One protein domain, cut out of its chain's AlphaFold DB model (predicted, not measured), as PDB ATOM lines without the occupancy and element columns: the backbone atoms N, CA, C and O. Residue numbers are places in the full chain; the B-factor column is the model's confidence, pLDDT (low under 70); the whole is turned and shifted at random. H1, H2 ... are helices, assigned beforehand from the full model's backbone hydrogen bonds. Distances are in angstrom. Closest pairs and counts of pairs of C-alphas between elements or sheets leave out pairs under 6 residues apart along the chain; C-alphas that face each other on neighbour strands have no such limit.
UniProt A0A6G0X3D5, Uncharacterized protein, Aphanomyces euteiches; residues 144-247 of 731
ATOM      1  N   TRP A 144     -41.413  -7.364  49.699       96.88
ATOM      2  CA  TRP A 144     -40.422  -8.436  49.615       96.88
ATOM      3  C   TRP A 144     -40.485  -9.408  50.802       96.88
ATOM      4  O   TRP A 144     -40.469 -10.629  50.634       96.88
ATOM      5  N   ALA A 145     -40.557  -8.882  52.025       97.44
ATOM      6  CA  ALA A 145     -40.627  -9.718  53.218       97.44
ATOM      7  C   ALA A 145     -41.928 -10.529  53.224       97.44
ATOM      8  O   ALA A 145     -41.901 -11.726  53.508       97.44
ATOM      9  N   MET A 146     -43.044  -9.908  52.828       98.12
ATOM     10  CA  MET A 146     -44.314 -10.608  52.668       98.12
ATOM     11  C   MET A 146     -44.242 -11.682  51.571       98.12
ATOM     12  O   MET A 146     -44.733 -12.780  51.799       98.12
ATOM     13  N   TRP A 147     -43.574 -11.433  50.441       98.19
ATOM     14  CA  TRP A 147     -43.339 -12.426  49.382       98.19
ATOM     15  C   TRP A 147     -42.576 -13.646  49.912       98.19
ATOM     16  O   TRP A 147     -42.989 -14.790  49.713       98.19
ATOM     17  N   SER A 148     -41.518 -13.420  50.693       97.88
ATOM     18  CA  SER A 148     -40.778 -14.499  51.355       97.88
ATOM     19  C   SER A 148     -41.648 -15.288  52.343       97.88
ATOM     20  O   SER A 148     -41.681 -16.519  52.282       97.88
ATOM     21  N   LEU A 149     -42.422 -14.610  53.201       98.06
ATOM     22  CA  LEU A 149     -43.356 -15.251  54.142       98.06
ATOM     23  C   LEU A 149     -44.476 -16.020  53.419       98.06
ATOM     24  O   LEU A 149     -44.904 -17.089  53.868       98.06
ATOM     25  N   TRP A 150     -44.926 -15.517  52.269       98.38
ATOM     26  CA  TRP A 150     -45.940 -16.150  51.428       98.38
ATOM     27  C   TRP A 150     -45.490 -17.518  50.924       98.38
ATOM     28  O   TRP A 150     -46.265 -18.485  50.959       98.38
ATOM     29  N   PHE A 151     -44.220 -17.617  50.521       98.19
ATOM     30  CA  PHE A 151     -43.659 -18.834  49.951       98.19
ATOM     31  C   PHE A 151     -42.993 -19.776  50.964       98.19
ATOM     32  O   PHE A 151     -43.103 -20.998  50.826       98.19
ATOM     33  N   HIS A 152     -42.381 -19.238  52.016       97.38
ATOM     34  CA  HIS A 152     -41.549 -20.007  52.947       97.38
ATOM     35  C   HIS A 152     -42.059 -20.020  54.392       97.38
ATOM     36  O   HIS A 152     -41.564 -20.812  55.195       97.38
ATOM     37  N   GLY A 153     -43.061 -19.202  54.716       97.31
ATOM     38  CA  GLY A 153     -43.605 -19.085  56.067       97.31
ATOM     39  C   GLY A 153     -42.687 -18.319  57.017       97.31
ATOM     40  O   GLY A 153     -41.626 -17.829  56.630       97.31
ATOM     41  N   ASP A 154     -43.098 -18.217  58.278       96.88
ATOM     42  CA  ASP A 154     -42.288 -17.622  59.344       96.88
ATOM     43  C   ASP A 154     -41.591 -18.743  60.123       96.88
ATOM     44  O   ASP A 154     -42.163 -19.328  61.043       96.88
ATOM     45  N   LYS A 155     -40.342 -19.049  59.752       95.25
ATOM     46  CA  LYS A 155     -39.538 -20.092  60.416       95.25
ATOM     47  C   LYS A 155     -39.265 -19.787  61.890       95.25
ATOM     48  O   LYS A 155     -39.026 -20.713  62.656       95.25
ATOM     49  N   VAL A 156     -39.280 -18.513  62.292       94.12
ATOM     50  CA  VAL A 156     -39.028 -18.112  63.684       94.12
ATOM     51  C   VAL A 156     -40.245 -18.424  64.550       94.12
ATOM     52  O   VAL A 156     -40.094 -18.837  65.697       94.12
ATOM     53  N   LYS A 157     -41.448 -18.258  63.993       93.50
ATOM     54  CA  LYS A 157     -42.720 -18.532  64.678       93.50
ATOM     55  C   LYS A 157     -43.303 -19.918  64.379       93.50
ATOM     56  O   LYS A 157     -44.415 -20.195  64.817       93.50
ATOM     57  N   ASP A 158     -42.579 -20.754  63.636       94.62
ATOM     58  CA  ASP A 158     -43.033 -22.064  63.144       94.62
ATOM     59  C   ASP A 158     -44.369 -21.999  62.374       94.62
ATOM     60  O   ASP A 158     -45.269 -22.828  62.517       94.62
ATOM     61  N   ILE A 159     -44.528 -20.962  61.548       95.12
ATOM     62  CA  ILE A 159     -45.736 -20.760  60.744       95.12
ATOM     63  C   ILE A 159     -45.453 -21.217  59.326       95.12
ATOM     64  O   ILE A 159     -44.504 -20.769  58.685       95.12
ATOM     65  N   LYS A 160     -46.322 -22.094  58.819       95.88
ATOM     66  CA  LYS A 160     -46.294 -22.581  57.436       95.88
ATOM     67  C   LYS A 160     -46.389 -21.417  56.430       95.88
ATOM     68  O   LYS A 160     -46.849 -20.337  56.798       95.88
ATOM     69  N   PRO A 161     -46.004 -21.624  55.155       97.94
ATOM     70  CA  PRO A 161     -46.159 -20.613  54.110       97.94
ATOM     71  C   PRO A 161     -47.526 -19.939  54.132       97.94
ATOM     72  O   PRO A 161     -48.545 -20.635  54.187       97.94
ATOM     73  N   TYR A 162     -47.564 -18.601  54.085       97.94
ATOM     74  CA  TYR A 162     -48.826 -17.880  54.291       97.94
ATOM     75  C   TYR A 162     -49.875 -18.221  53.231       97.94
ATOM     76  O   TYR A 162     -51.062 -18.241  53.544       97.94
ATOM     77  N   ARG A 163     -49.455 -18.630  52.026       97.06
ATOM     78  CA  ARG A 163     -50.360 -19.134  50.979       97.06
ATOM     79  C   ARG A 163     -51.198 -20.357  51.385       97.06
ATOM     80  O   ARG A 163     -52.189 -20.653  50.727       97.06
ATOM     81  N   LEU A 164     -50.802 -21.071  52.443       96.25
ATOM     82  CA  LEU A 164     -51.495 -22.247  52.983       96.25
ATOM     83  C   LEU A 164     -52.369 -21.929  54.206       96.25
ATOM     84  O   LEU A 164     -53.010 -22.833  54.748       96.25
ATOM     85  N   LEU A 165     -52.379 -20.680  54.682       95.00
ATOM     86  CA  LEU A 165     -53.201 -20.288  55.823       95.00
ATOM     87  C   LEU A 165     -54.675 -20.162  55.418       95.00
ATOM     88  O   LEU A 165     -55.008 -19.733  54.315       95.00
ATOM     89  N   ASN A 166     -55.569 -20.524  56.342       91.19
ATOM     90  CA  ASN A 166     -57.013 -20.388  56.166       91.19
ATOM     91  C   ASN A 166     -57.506 -19.125  56.901       91.19
ATOM     92  O   ASN A 166     -57.369 -19.077  58.128       91.19
ATOM     93  N   PRO A 167     -58.118 -18.141  56.207       91.19
ATOM     94  CA  PRO A 167     -58.651 -16.927  56.834       91.19
ATOM     95  C   PRO A 167     -59.647 -17.206  57.963       91.19
ATOM     96  O   PRO A 167     -59.740 -16.427  58.902       91.19
ATOM     97  N   LEU A 168     -60.362 -18.336  57.908       88.06
ATOM     98  CA  LEU A 168     -61.370 -18.712  58.907       88.06
ATOM     99  C   LEU A 168     -60.788 -19.007  60.296       88.06
ATOM    100  O   LEU A 168     -61.540 -19.094  61.260       88.06
ATOM    101  N   HIS A 169     -59.473 -19.213  60.400       87.06
ATOM    102  CA  HIS A 169     -58.792 -19.461  61.674       87.06
ATOM    103  C   HIS A 169     -58.117 -18.200  62.232       87.06
ATOM    104  O   HIS A 169     -57.395 -18.277  63.224       87.06
ATOM    105  N   MET A 170     -58.315 -17.051  61.583       91.31
ATOM    106  CA  MET A 170     -57.758 -15.764  61.984       91.31
ATOM    107  C   MET A 170     -58.832 -14.918  62.677       91.31
ATOM    108  O   MET A 170     -60.024 -15.102  62.440       91.31
ATOM    109  N   ASN A 171     -58.418 -13.981  63.532       92.62
ATOM    110  CA  ASN A 171     -59.321 -12.917  63.977       92.62
ATOM    111  C   ASN A 171     -59.642 -11.961  62.808       92.62
ATOM    112  O   ASN A 171     -58.939 -11.962  61.794       92.62
ATOM    113  N   ASP A 172     -60.699 -11.157  62.947       87.38
ATOM    114  CA  ASP A 172     -61.219 -10.310  61.861       87.38
ATOM    115  C   ASP A 172     -60.171  -9.319  61.311       87.38
ATOM    116  O   ASP A 172     -60.075  -9.117  60.094       87.38
ATOM    117  N   ASP A 173     -59.324  -8.762  62.183       90.88
ATOM    118  CA  ASP A 173     -58.252  -7.834  61.796       90.88
ATOM    119  C   ASP A 173     -57.189  -8.535  60.935       90.88
ATOM    120  O   ASP A 173     -56.830  -8.072  59.848       90.88
ATOM    121  N   ASN A 174     -56.722  -9.706  61.377       94.19
ATOM    122  CA  ASN A 174     -55.759 -10.517  60.639       94.19
ATOM    123  C   ASN A 174     -56.343 -11.042  59.329       94.19
ATOM    124  O   ASN A 174     -55.627 -11.104  58.332       94.19
ATOM    125  N   ALA A 175     -57.627 -11.412  59.313       92.38
ATOM    126  CA  ALA A 175     -58.306 -11.856  58.103       92.38
ATOM    127  C   ALA A 175     -58.342 -10.733  57.057       92.38
ATOM    128  O   ALA A 175     -58.057 -10.973  55.884       92.38
ATOM    129  N   THR A 176     -58.605  -9.495  57.482       94.19
ATOM    130  CA  THR A 176     -58.591  -8.318  56.599       94.19
ATOM    131  C   THR A 176     -57.198  -8.072  56.014       94.19
ATOM    132  O   THR A 176     -57.047  -7.965  54.795       94.19
ATOM    133  N   LEU A 177     -56.163  -8.067  56.862       96.75
ATOM    134  CA  LEU A 177     -54.770  -7.901  56.430       96.75
ATOM    135  C   LEU A 177     -54.306  -9.035  55.504       96.75
ATOM    136  O   LEU A 177     -53.603  -8.779  54.524       96.75
ATOM    137  N   PHE A 178     -54.727 -10.272  55.780       97.00
ATOM    138  CA  PHE A 178     -54.450 -11.434  54.941       97.00
ATOM    139  C   PHE A 178     -55.063 -11.281  53.550       97.00
ATOM    140  O   PHE A 178     -54.388 -11.547  52.559       97.00
ATOM    141  N   VAL A 179     -56.321 -10.838  53.451       95.44
ATOM    142  CA  VAL A 179     -56.999 -10.626  52.161       95.44
ATOM    143  C   VAL A 179     -56.275  -9.566  51.328       95.44
ATOM    144  O   VAL A 179     -56.061  -9.773  50.132       95.44
ATOM    145  N   GLN A 180     -55.839  -8.472  51.955       96.38
ATOM    146  CA  GLN A 180     -55.075  -7.413  51.289       96.38
ATOM    147  C   GLN A 180     -53.706  -7.914  50.811       96.38
ATOM    148  O   GLN A 180     -53.350  -7.724  49.647       96.38
ATOM    149  N   ALA A 181     -52.960  -8.620  51.668       97.88
ATOM    150  CA  ALA A 181     -51.689  -9.239  51.288       97.88
ATOM    151  C   ALA A 181     -51.872 -10.246  50.150       97.88
ATOM    152  O   ALA A 181     -51.112 -10.227  49.186       97.88
ATOM    153  N   LYS A 182     -52.917 -11.080  50.221       97.06
ATOM    154  CA  LYS A 182     -53.240 -12.066  49.190       97.06
ATOM    155  C   LYS A 182     -53.465 -11.412  47.833       97.06
ATOM    156  O   LYS A 182     -52.942 -11.913  46.847       97.06
ATOM    157  N   ALA A 183     -54.208 -10.309  47.771       96.00
ATOM    158  CA  ALA A 183     -54.464  -9.610  46.514       96.00
ATOM    159  C   ALA A 183     -53.165  -9.114  45.853       96.00
ATOM    160  O   ALA A 183     -52.973  -9.304  44.652       96.00
ATOM    161  N   VAL A 184     -52.245  -8.546  46.642       97.44
ATOM    162  CA  VAL A 184     -50.928  -8.103  46.150       97.44
ATOM    163  C   VAL A 184     -50.082  -9.293  45.694       97.44
ATOM    164  O   VAL A 184     -49.520  -9.263  44.600       97.44
ATOM    165  N   MET A 185     -50.021 -10.358  46.496       98.31
ATOM    166  CA  MET A 185     -49.237 -11.557  46.178       98.31
ATOM    167  C   MET A 185     -49.770 -12.279  44.939       98.31
ATOM    168  O   MET A 185     -48.987 -12.632  44.065       98.31
ATOM    169  N   ASP A 186     -51.090 -12.441  44.810       97.12
ATOM    170  CA  ASP A 186     -51.721 -13.029  43.622       97.12
ATOM    171  C   ASP A 186     -51.364 -12.228  42.358       97.12
ATOM    172  O   ASP A 186     -51.110 -12.817  41.306       97.12
ATOM    173  N   ARG A 187     -51.305 -10.891  42.451       96.75
ATOM    174  CA  ARG A 187     -50.949 -10.029  41.319       96.75
ATOM    175  C   ARG A 187     -49.474 -10.143  40.937       96.75
ATOM    176  O   ARG A 187     -49.186 -10.265  39.750       96.75
ATOM    177  N   LEU A 188     -48.564 -10.154  41.912       97.62
ATOM    178  CA  LEU A 188     -47.133 -10.382  41.673       97.62
ATOM    179  C   LEU A 188     -46.872 -11.761  41.052       97.62
ATOM    180  O   LEU A 188     -46.098 -11.874  40.107       97.62
ATOM    181  N   ILE A 189     -47.553 -12.805  41.541       98.19
ATOM    182  CA  ILE A 189     -47.451 -14.163  40.986       98.19
ATOM    183  C   ILE A 189     -47.968 -14.199  39.547       98.19
ATOM    184  O   ILE A 189     -47.338 -14.820  38.696       98.19
ATOM    185  N   ALA A 190     -49.090 -13.529  39.265       96.19
ATOM    186  CA  ALA A 190     -49.627 -13.443  37.911       96.19
ATOM    187  C   ALA A 190     -48.633 -12.773  36.953       96.19
ATOM    188  O   ALA A 190     -48.356 -13.338  35.907       96.19
ATOM    189  N   ILE A 191     -48.036 -11.641  37.342       96.56
ATOM    190  CA  ILE A 191     -47.000 -10.962  36.545       96.56
ATOM    191  C   ILE A 191     -45.801 -11.886  36.307       96.56
ATOM    192  O   ILE A 191     -45.355 -12.031  35.174       96.56
ATOM    193  N   ALA A 192     -45.313 -12.562  37.351       97.44
ATOM    194  CA  ALA A 192     -44.183 -13.476  37.225       97.44
ATOM    195  C   ALA A 192     -44.445 -14.623  36.235       97.44
ATOM    196  O   ALA A 192     -43.535 -15.029  35.516       97.44
ATOM    197  N   ILE A 193     -45.672 -15.142  36.184       96.88
ATOM    198  CA  ILE A 193     -46.049 -16.205  35.244       96.88
ATOM    199  C   ILE A 193     -46.291 -15.639  33.838       96.88
ATOM    200  O   ILE A 193     -45.792 -16.198  32.862       96.88
ATOM    201  N   ASP A 194     -47.024 -14.529  33.725       94.31
ATOM    202  CA  ASP A 194     -47.402 -13.916  32.446       94.31
ATOM    203  C   ASP A 194     -46.174 -13.415  31.661       94.31
ATOM    204  O   ASP A 194     -46.113 -13.591  30.442       94.31
ATOM    205  N   ASP A 195     -45.166 -12.879  32.356       96.06
ATOM    206  CA  ASP A 195     -43.908 -12.409  31.754       96.06
ATOM    207  C   ASP A 195     -42.865 -13.532  31.588       96.06
ATOM    208  O   ASP A 195     -41.731 -13.290  31.166       96.06
ATOM    209  N   GLY A 196     -43.225 -14.782  31.904       95.31
ATOM    210  CA  GLY A 196     -42.348 -15.945  31.755       95.31
ATOM    211  C   GLY A 196     -41.166 -15.970  32.729       95.31
ATOM    212  O   GLY A 196     -40.177 -16.657  32.474       95.31
ATOM    213  N   LEU A 197     -41.251 -15.236  33.843       96.94
ATOM    214  CA  LEU A 197     -40.244 -15.263  34.906       96.94
ATOM    215  C   LEU A 197     -40.286 -16.583  35.677       96.94
ATOM    216  O   LEU A 197     -39.243 -17.021  36.162       96.94
ATOM    217  N   ALA A 198     -41.462 -17.212  35.771       97.81
ATOM    218  CA  ALA A 198     -41.680 -18.532  36.350       97.81
ATOM    219  C   ALA A 198     -42.747 -19.329  35.588       97.81
ATOM    220  O   ALA A 198     -43.707 -18.764  35.072       97.81
ATOM    221  N   GLU A 199     -42.616 -20.655  35.548       96.88
ATOM    222  CA  GLU A 199     -43.577 -21.522  34.844       96.88
ATOM    223  C   GLU A 199     -44.867 -21.741  35.645       96.88
ATOM    224  O   GLU A 199     -45.936 -22.005  35.093       96.88
ATOM    225  N   SER A 200     -44.768 -21.676  36.972       97.50
ATOM    226  CA  SER A 200     -45.883 -21.908  37.883       97.50
ATOM    227  C   SER A 200     -45.610 -21.316  39.266       97.50
ATOM    228  O   SER A 200     -44.490 -20.937  39.599       97.50
ATOM    229  N   MET A 201     -46.633 -21.286  40.118       97.44
ATOM    230  CA  MET A 201     -46.472 -20.893  41.522       97.44
ATOM    231  C   MET A 201     -45.530 -21.836  42.291       97.44
ATOM    232  O   MET A 201     -44.806 -21.387  43.180       97.44
ATOM    233  N   ASP A 202     -45.530 -23.128  41.960       96.75
ATOM    234  CA  ASP A 202     -44.643 -24.106  42.597       96.75
ATOM    235  C   ASP A 202     -43.197 -23.965  42.103       96.75
ATOM    236  O   ASP A 202     -42.278 -24.134  42.903       96.75
ATOM    237  N   ASP A 203     -42.993 -23.565  40.840       97.88
ATOM    238  CA  ASP A 203     -41.673 -23.186  40.314       97.88
ATOM    239  C   ASP A 203     -41.078 -22.047  41.157       97.88
ATOM    240  O   ASP A 203     -40.013 -22.221  41.749       97.88
ATOM    241  N   ILE A 204     -41.831 -20.954  41.360       97.88
ATOM    242  CA  ILE A 204     -41.422 -19.834  42.233       97.88
ATOM    243  C   ILE A 204     -41.016 -20.336  43.625       97.88
ATOM    244  O   ILE A 204     -39.980 -19.937  44.145       97.88
ATOM    245  N   ALA A 205     -41.813 -21.222  44.231       97.31
ATOM    246  CA  ALA A 205     -41.558 -21.744  45.573       97.31
ATOM    247  C   ALA A 205     -40.318 -22.653  45.672       97.31
ATOM    248  O   ALA A 205     -39.826 -22.883  46.776       97.31
ATOM    249  N   SER A 206     -39.873 -23.222  44.548       97.19
ATOM    250  CA  SER A 206     -38.771 -24.188  44.479       97.19
ATOM    251  C   SER A 206     -37.421 -23.573  44.105       97.19
ATOM    252  O   SER A 206     -36.392 -24.232  44.263       97.19
ATOM    253  N   ARG A 207     -37.422 -22.320  43.640       97.00
ATOM    254  CA  ARG A 207     -36.217 -21.588  43.242       97.00
ATOM    255  C   ARG A 207     -35.279 -21.336  44.409       97.00
ATOM    256  O   ARG A 207     -35.699 -21.191  45.560       97.00
ATOM    257  N   ASP A 208     -33.989 -21.256  44.099       97.50
ATOM    258  CA  ASP A 208     -33.009 -20.849  45.096       97.50
ATOM    259  C   ASP A 208     -33.226 -19.386  45.520       97.50
ATOM    260  O   ASP A 208     -33.974 -18.635  44.900       97.50
ATOM    261  N   GLN A 209     -32.586 -18.959  46.607       95.44
ATOM    262  CA  GLN A 209     -32.824 -17.631  47.172       95.44
ATOM    263  C   GLN A 209     -32.476 -16.480  46.206       95.44
ATOM    264  O   GLN A 209     -33.080 -15.411  46.306       95.44
ATOM    265  N   VAL A 210     -31.520 -16.683  45.294       96.06
ATOM    266  CA  VAL A 210     -31.073 -15.670  44.327       96.06
ATOM    267  C   VAL A 210     -32.094 -15.551  43.202       96.06
ATOM    268  O   VAL A 210     -32.562 -14.450  42.910       96.06
ATOM    269  N   GLU A 211     -32.503 -16.675  42.623       96.75
ATOM    270  CA  GLU A 211     -33.533 -16.719  41.585       96.75
ATOM    271  C   GLU A 211     -34.901 -16.282  42.127       96.75
ATOM    272  O   GLU A 211     -35.610 -15.513  41.480       96.75
ATOM    273  N   PHE A 212     -35.253 -16.702  43.344       97.25
ATOM    274  CA  PHE A 212     -36.480 -16.309  44.038       97.25
ATOM    275  C   PHE A 212     -36.556 -14.794  44.258       97.25
ATOM    276  O   PHE A 212     -37.617 -14.194  44.069       97.25
ATOM    277  N   ARG A 213     -35.432 -14.161  44.630       96.44
ATOM    278  CA  ARG A 213     -35.342 -12.699  44.759       96.44
ATOM    279  C   ARG A 213     -35.449 -12.014  43.400       96.44
ATOM    280  O   ARG A 213     -36.220 -11.071  43.270       96.44
ATOM    281  N   SER A 214     -34.748 -12.528  42.393       96.25
ATOM    282  CA  SER A 214     -34.772 -11.967  41.041       96.25
ATOM    283  C   SER A 214     -36.177 -11.983  40.422       96.25
ATOM    284  O   SER A 214     -36.587 -10.987  39.832       96.25
ATOM    285  N   VAL A 215     -36.943 -13.068  40.607       97.75
ATOM    286  CA  VAL A 215     -38.349 -13.148  40.164       97.75
ATOM    287  C   VAL A 215     -39.206 -12.081  40.842       97.75
ATOM    288  O   VAL A 215     -40.018 -11.445  40.172       97.75
ATOM    289  N   PHE A 216     -39.023 -11.869  42.149       97.56
ATOM    290  CA  PHE A 216     -39.742 -10.817  42.865       97.56
ATOM    291  C   PHE A 216     -39.398  -9.431  42.325       97.56
ATOM    292  O   PHE A 216     -40.323  -8.697  42.008       97.56
ATOM    293  N   ASP A 217     -38.112  -9.085  42.208       95.50
ATOM    294  CA  ASP A 217     -37.689  -7.741  41.794       95.50
ATOM    295  C   ASP A 217     -38.267  -7.388  40.414       95.50
ATOM    296  O   ASP A 217     -38.917  -6.358  40.258       95.50
ATOM    297  N   MET A 218     -38.167  -8.307  39.448       95.00
ATOM    298  CA  MET A 218     -38.728  -8.106  38.108       95.00
ATOM    299  C   MET A 218     -40.261  -7.987  38.114       95.00
ATOM    300  O   MET A 218     -40.813  -7.106  37.456       95.00
ATOM    301  N   ALA A 219     -40.970  -8.838  38.865       96.25
ATOM    302  CA  ALA A 219     -42.430  -8.758  38.952       96.25
ATOM    303  C   ALA A 219     -42.907  -7.501  39.704       96.25
ATOM    304  O   ALA A 219     -43.962  -6.940  39.395       96.25
ATOM    305  N   PHE A 220     -42.139  -7.058  40.698       95.62
ATOM    306  CA  PHE A 220     -42.436  -5.886  41.511       95.62
ATOM    307  C   PHE A 220     -42.223  -4.585  40.736       95.62
ATOM    308  O   PHE A 220     -43.081  -3.705  40.805       95.62
ATOM    309  N   ASP A 221     -41.163  -4.500  39.928       93.75
ATOM    310  CA  ASP A 221     -40.901  -3.362  39.038       93.75
ATOM    311  C   ASP A 221     -42.050  -3.145  38.043       93.75
ATOM    312  O   ASP A 221     -42.510  -2.018  37.835       93.75
ATOM    313  N   VAL A 222     -42.578  -4.234  37.475       93.62
ATOM    314  CA  VAL A 222     -43.748  -4.196  36.584       93.62
ATOM    315  C   VAL A 222     -45.016  -3.789  37.339       93.62
ATOM    316  O   VAL A 222     -45.842  -3.052  36.799       93.62
ATOM    317  N   LEU A 223     -45.187  -4.248  38.583       94.06
ATOM    318  CA  LEU A 223     -46.374  -3.946  39.385       94.06
ATOM    319  C   LEU A 223     -46.442  -2.479  39.809       94.06
ATOM    320  O   LEU A 223     -47.511  -1.869  39.743       94.06
ATOM    321  N   VAL A 224     -45.331  -1.937  40.307       90.69
ATOM    322  CA  VAL A 224     -45.298  -0.585  40.872       90.69
ATOM    323  C   VAL A 224     -45.212   0.462  39.760       90.69
ATOM    324  O   VAL A 224     -45.826   1.517  39.914       90.69
ATOM    325  N   LEU A 225     -44.581   0.129  38.623       79.50
ATOM    326  CA  LEU A 225     -44.176   1.037  37.542       79.50
ATOM    327  C   LEU A 225     -43.351   2.237  38.061       79.50
ATOM    328  O   LEU A 225     -43.582   2.757  39.151       79.50
ATOM    329  N   PRO A 226     -42.353   2.718  37.307       58.34
ATOM    330  CA  PRO A 226     -41.400   3.678  37.847       58.34
ATOM    331  C   PRO A 226     -42.038   5.068  38.003       58.34
ATOM    332  O   PRO A 226     -42.044   5.866  37.068       58.34
ATOM    333  N   SER A 227     -42.530   5.397  39.200       55.97
ATOM    334  CA  SER A 227     -42.500   6.783  39.671       55.97
ATOM    335  C   SER A 227     -41.059   7.059  40.098       55.97
ATOM    336  O   SER A 227     -40.595   6.490  41.083       55.97
ATOM    337  N   ALA A 228     -40.337   7.862  39.320       50.16
ATOM    338  CA  ALA A 228     -38.871   7.932  39.303       50.16
ATOM    339  C   ALA A 228     -38.164   8.378  40.608       50.16
ATOM    340  O   ALA A 228     -36.939   8.432  40.609       50.16
ATOM    341  N   ASP A 229     -38.883   8.658  41.701       64.75
ATOM    342  CA  ASP A 229     -38.335   9.351  42.878       64.75
ATOM    343  C   ASP A 229     -38.522   8.637  44.235       64.75
ATOM    344  O   ASP A 229     -38.128   9.191  45.261       64.75
ATOM    345  N   GLU A 230     -39.079   7.421  44.298       72.62
ATOM    346  CA  GLU A 230     -39.308   6.733  45.583       72.62
ATOM    347  C   GLU A 230     -38.539   5.412  45.730       72.62
ATOM    348  O   GLU A 230     -38.553   4.562  44.838       72.62
ATOM    349  N   ASP A 231     -37.929   5.214  46.907       79.94
ATOM    350  CA  ASP A 231     -37.308   3.958  47.345       79.94
ATOM    351  C   ASP A 231     -38.362   2.835  47.425       79.94
ATOM    352  O   ASP A 231     -38.960   2.557  48.471       79.94
ATOM    353  N   CYS A 232     -38.598   2.169  46.293       81.69
ATOM    354  CA  CYS A 232     -39.646   1.163  46.116       81.69
ATOM    355  C   CYS A 232     -39.481  -0.058  47.041       81.69
ATOM    356  O   CYS A 232     -40.470  -0.704  47.396       81.69
ATOM    357  N   GLU A 233     -38.260  -0.348  47.506       80.12
ATOM    358  CA  GLU A 233     -37.983  -1.465  48.421       80.12
ATOM    359  C   GLU A 233     -38.624  -1.299  49.809       80.12
ATOM    360  O   GLU A 233     -38.852  -2.291  50.511       80.12
ATOM    361  N   ALA A 234     -38.943  -0.065  50.212       89.69
ATOM    362  CA  ALA A 234     -39.555   0.224  51.507       89.69
ATOM    363  C   ALA A 234     -41.086   0.078  51.506       89.69
ATOM    364  O   ALA A 234     -41.704   0.109  52.576       89.69
ATOM    365  N   LEU A 235     -41.715  -0.095  50.336       94.12
ATOM    366  CA  LEU A 235     -43.170  -0.163  50.232       94.12
ATOM    367  C   LEU A 235     -43.714  -1.430  50.902       94.12
ATOM    368  O   LEU A 235     -43.380  -2.568  50.557       94.12
ATOM    369  N   THR A 236     -44.607  -1.224  51.865       97.06
ATOM    370  CA  THR A 236     -45.388  -2.301  52.479       97.06
ATOM    371  C   THR A 236     -46.445  -2.817  51.511       97.06
ATOM    372  O   THR A 236     -46.941  -2.075  50.659       97.06
ATOM    373  N   TYR A 237     -46.869  -4.072  51.675       96.94
ATOM    374  CA  TYR A 237     -47.952  -4.612  50.842       96.94
ATOM    375  C   TYR A 237     -49.260  -3.825  50.985       96.94
ATOM    376  O   TYR A 237     -50.051  -3.802  50.053       96.94
ATOM    377  N   LEU A 238     -49.489  -3.139  52.111       96.44
ATOM    378  CA  LEU A 238     -50.659  -2.276  52.283       96.44
ATOM    379  C   LEU A 238     -50.599  -1.040  51.389       96.44
ATOM    380  O   LEU A 238     -51.597  -0.696  50.766       96.44
ATOM    381  N   GLN A 239     -49.432  -0.400  51.283       95.19
ATOM    382  CA  GLN A 239     -49.244   0.750  50.395       95.19
ATOM    383  C   GLN A 239     -49.378   0.339  48.927       95.19
ATOM    384  O   GLN A 239     -50.022   1.035  48.145       95.19
ATOM    385  N   VAL A 240     -48.833  -0.826  48.559       95.38
ATOM    386  CA  VAL A 240     -49.001  -1.377  47.207       95.38
ATOM    387  C   VAL A 240     -50.466  -1.724  46.937       95.38
ATOM    388  O   VAL A 240     -50.983  -1.374  45.882       95.38
ATOM    389  N   PHE A 241     -51.167  -2.330  47.899       95.81
ATOM    390  CA  PHE A 241     -52.599  -2.612  47.787       95.81
ATOM    391  C   PHE A 241     -53.418  -1.334  47.565       95.81
ATOM    392  O   PHE A 241     -54.239  -1.295  46.656       95.81
ATOM    393  N   GLN A 242     -53.154  -0.277  48.339       94.44
ATOM    394  CA  GLN A 242     -53.821   1.020  48.188       94.44
ATOM    395  C   GLN A 242     -53.613   1.608  46.787       94.44
ATOM    396  O   GLN A 242     -54.584   2.018  46.154       94.44
ATOM    397  N   ARG A 243     -52.380   1.576  46.260       92.81
ATOM    398  CA  ARG A 243     -52.087   2.028  44.888       92.81
ATOM    399  C   ARG A 243     -52.834   1.214  43.834       92.81
ATOM    400  O   ARG A 243     -53.358   1.794  42.888       92.81
ATOM    401  N   LEU A 244     -52.902  -0.108  44.003       90.62
ATOM    402  CA  LEU A 244     -53.641  -0.979  43.085       90.62
ATOM    403  C   LEU A 244     -55.130  -0.648  43.068       90.62
ATOM    404  O   LEU A 244     -55.721  -0.625  41.996       90.62
ATOM    405  N   THR A 245     -55.719  -0.358  44.228       90.00
ATOM    406  CA  THR A 245     -57.138   0.002  44.306       90.00
ATOM    407  C   THR A 245     -57.430   1.405  43.788       90.00
ATOM    408  O   THR A 245     -58.467   1.598  43.176       90.00
ATOM    409  N   SER A 246     -56.528   2.373  43.982       85.50
ATOM    410  CA  SER A 246     -56.745   3.753  43.520       85.50
ATOM    411  C   SER A 246     -56.614   3.910  42.006       85.50
ATOM    412  O   SER A 246     -57.263   4.766  41.420       85.50
ATOM    413  N   ARG A 247     -55.787   3.087  41.352       76.69
ATOM    414  CA  ARG A 247     -55.556   3.185  39.905       76.69
ATOM    415  C   ARG A 247     -56.727   2.667  39.067       76.69
ATOM    416  O   ARG A 247     -56.908   3.115  37.944       76.69
TER     417      ARG A 247
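Overview. This is residues 144 to 247 of the 731 residues of an uncharacterized protein of Aphanomyces euteiches (UniProt A0A6G0X3D5). One long helix, H2, is crossed by H5 near its middle and by H4 farther on, with short H1 near the domain's middle and H3 at the periphery. The loop at residues 225 to 231 sticks out. The printed 104 residues hold five named helices, H1 to H5 in order, and no named strand: all helix, compact, radius of gyration of the C-alphas 13.8 A, spans 39 by 32 by 24 A.

Along the chain. Find C-alpha 172 at (-61.219, -10.310, 61.861); from there H2, residues 172 to 194, runs 32.7 A. H4 is residues 209 to 224, 22.0 A; H5, residues 237 to 247, 15.4 A, ends at (-55.556, 3.185, 39.905). H1 is residues 144 to 152, 12.1 A; H3 is residues 201 to 206, 8.9 A.

Arrangement. Start at the hub, H2. Its residues 187 to 192 alone touch H4, about perpendicular at 83 degrees; the closest C-alphas, Ala 192 and Ala 219, are 5.3 A apart. Its residues 180 to 184 alone touch H5, closest C-alphas Ala 181 and Tyr 237, 6.0 A. H1 only just touches H2, with 3 pairs of C-alphas within 8 A, closest Trp 147 and Met 185, 6.8 A. H3 and H4 form a helical hairpin, only just touching with 3 pairs, closest C-alphas Ile 204 and Phe 212, 6.3 A. H3 and H5 are apart. In H1 to H5 every O i to N i+4 pair is within hydrogen-bond range.

Size, cuts and confidence. The C-alphas of His 169 and Ala 228, the two farthest apart, are 40.6 A apart. The printed part has no cut; the links H1 to H2 and H4 to H5 are long. Residues 226 to 229 have pLDDT under 70.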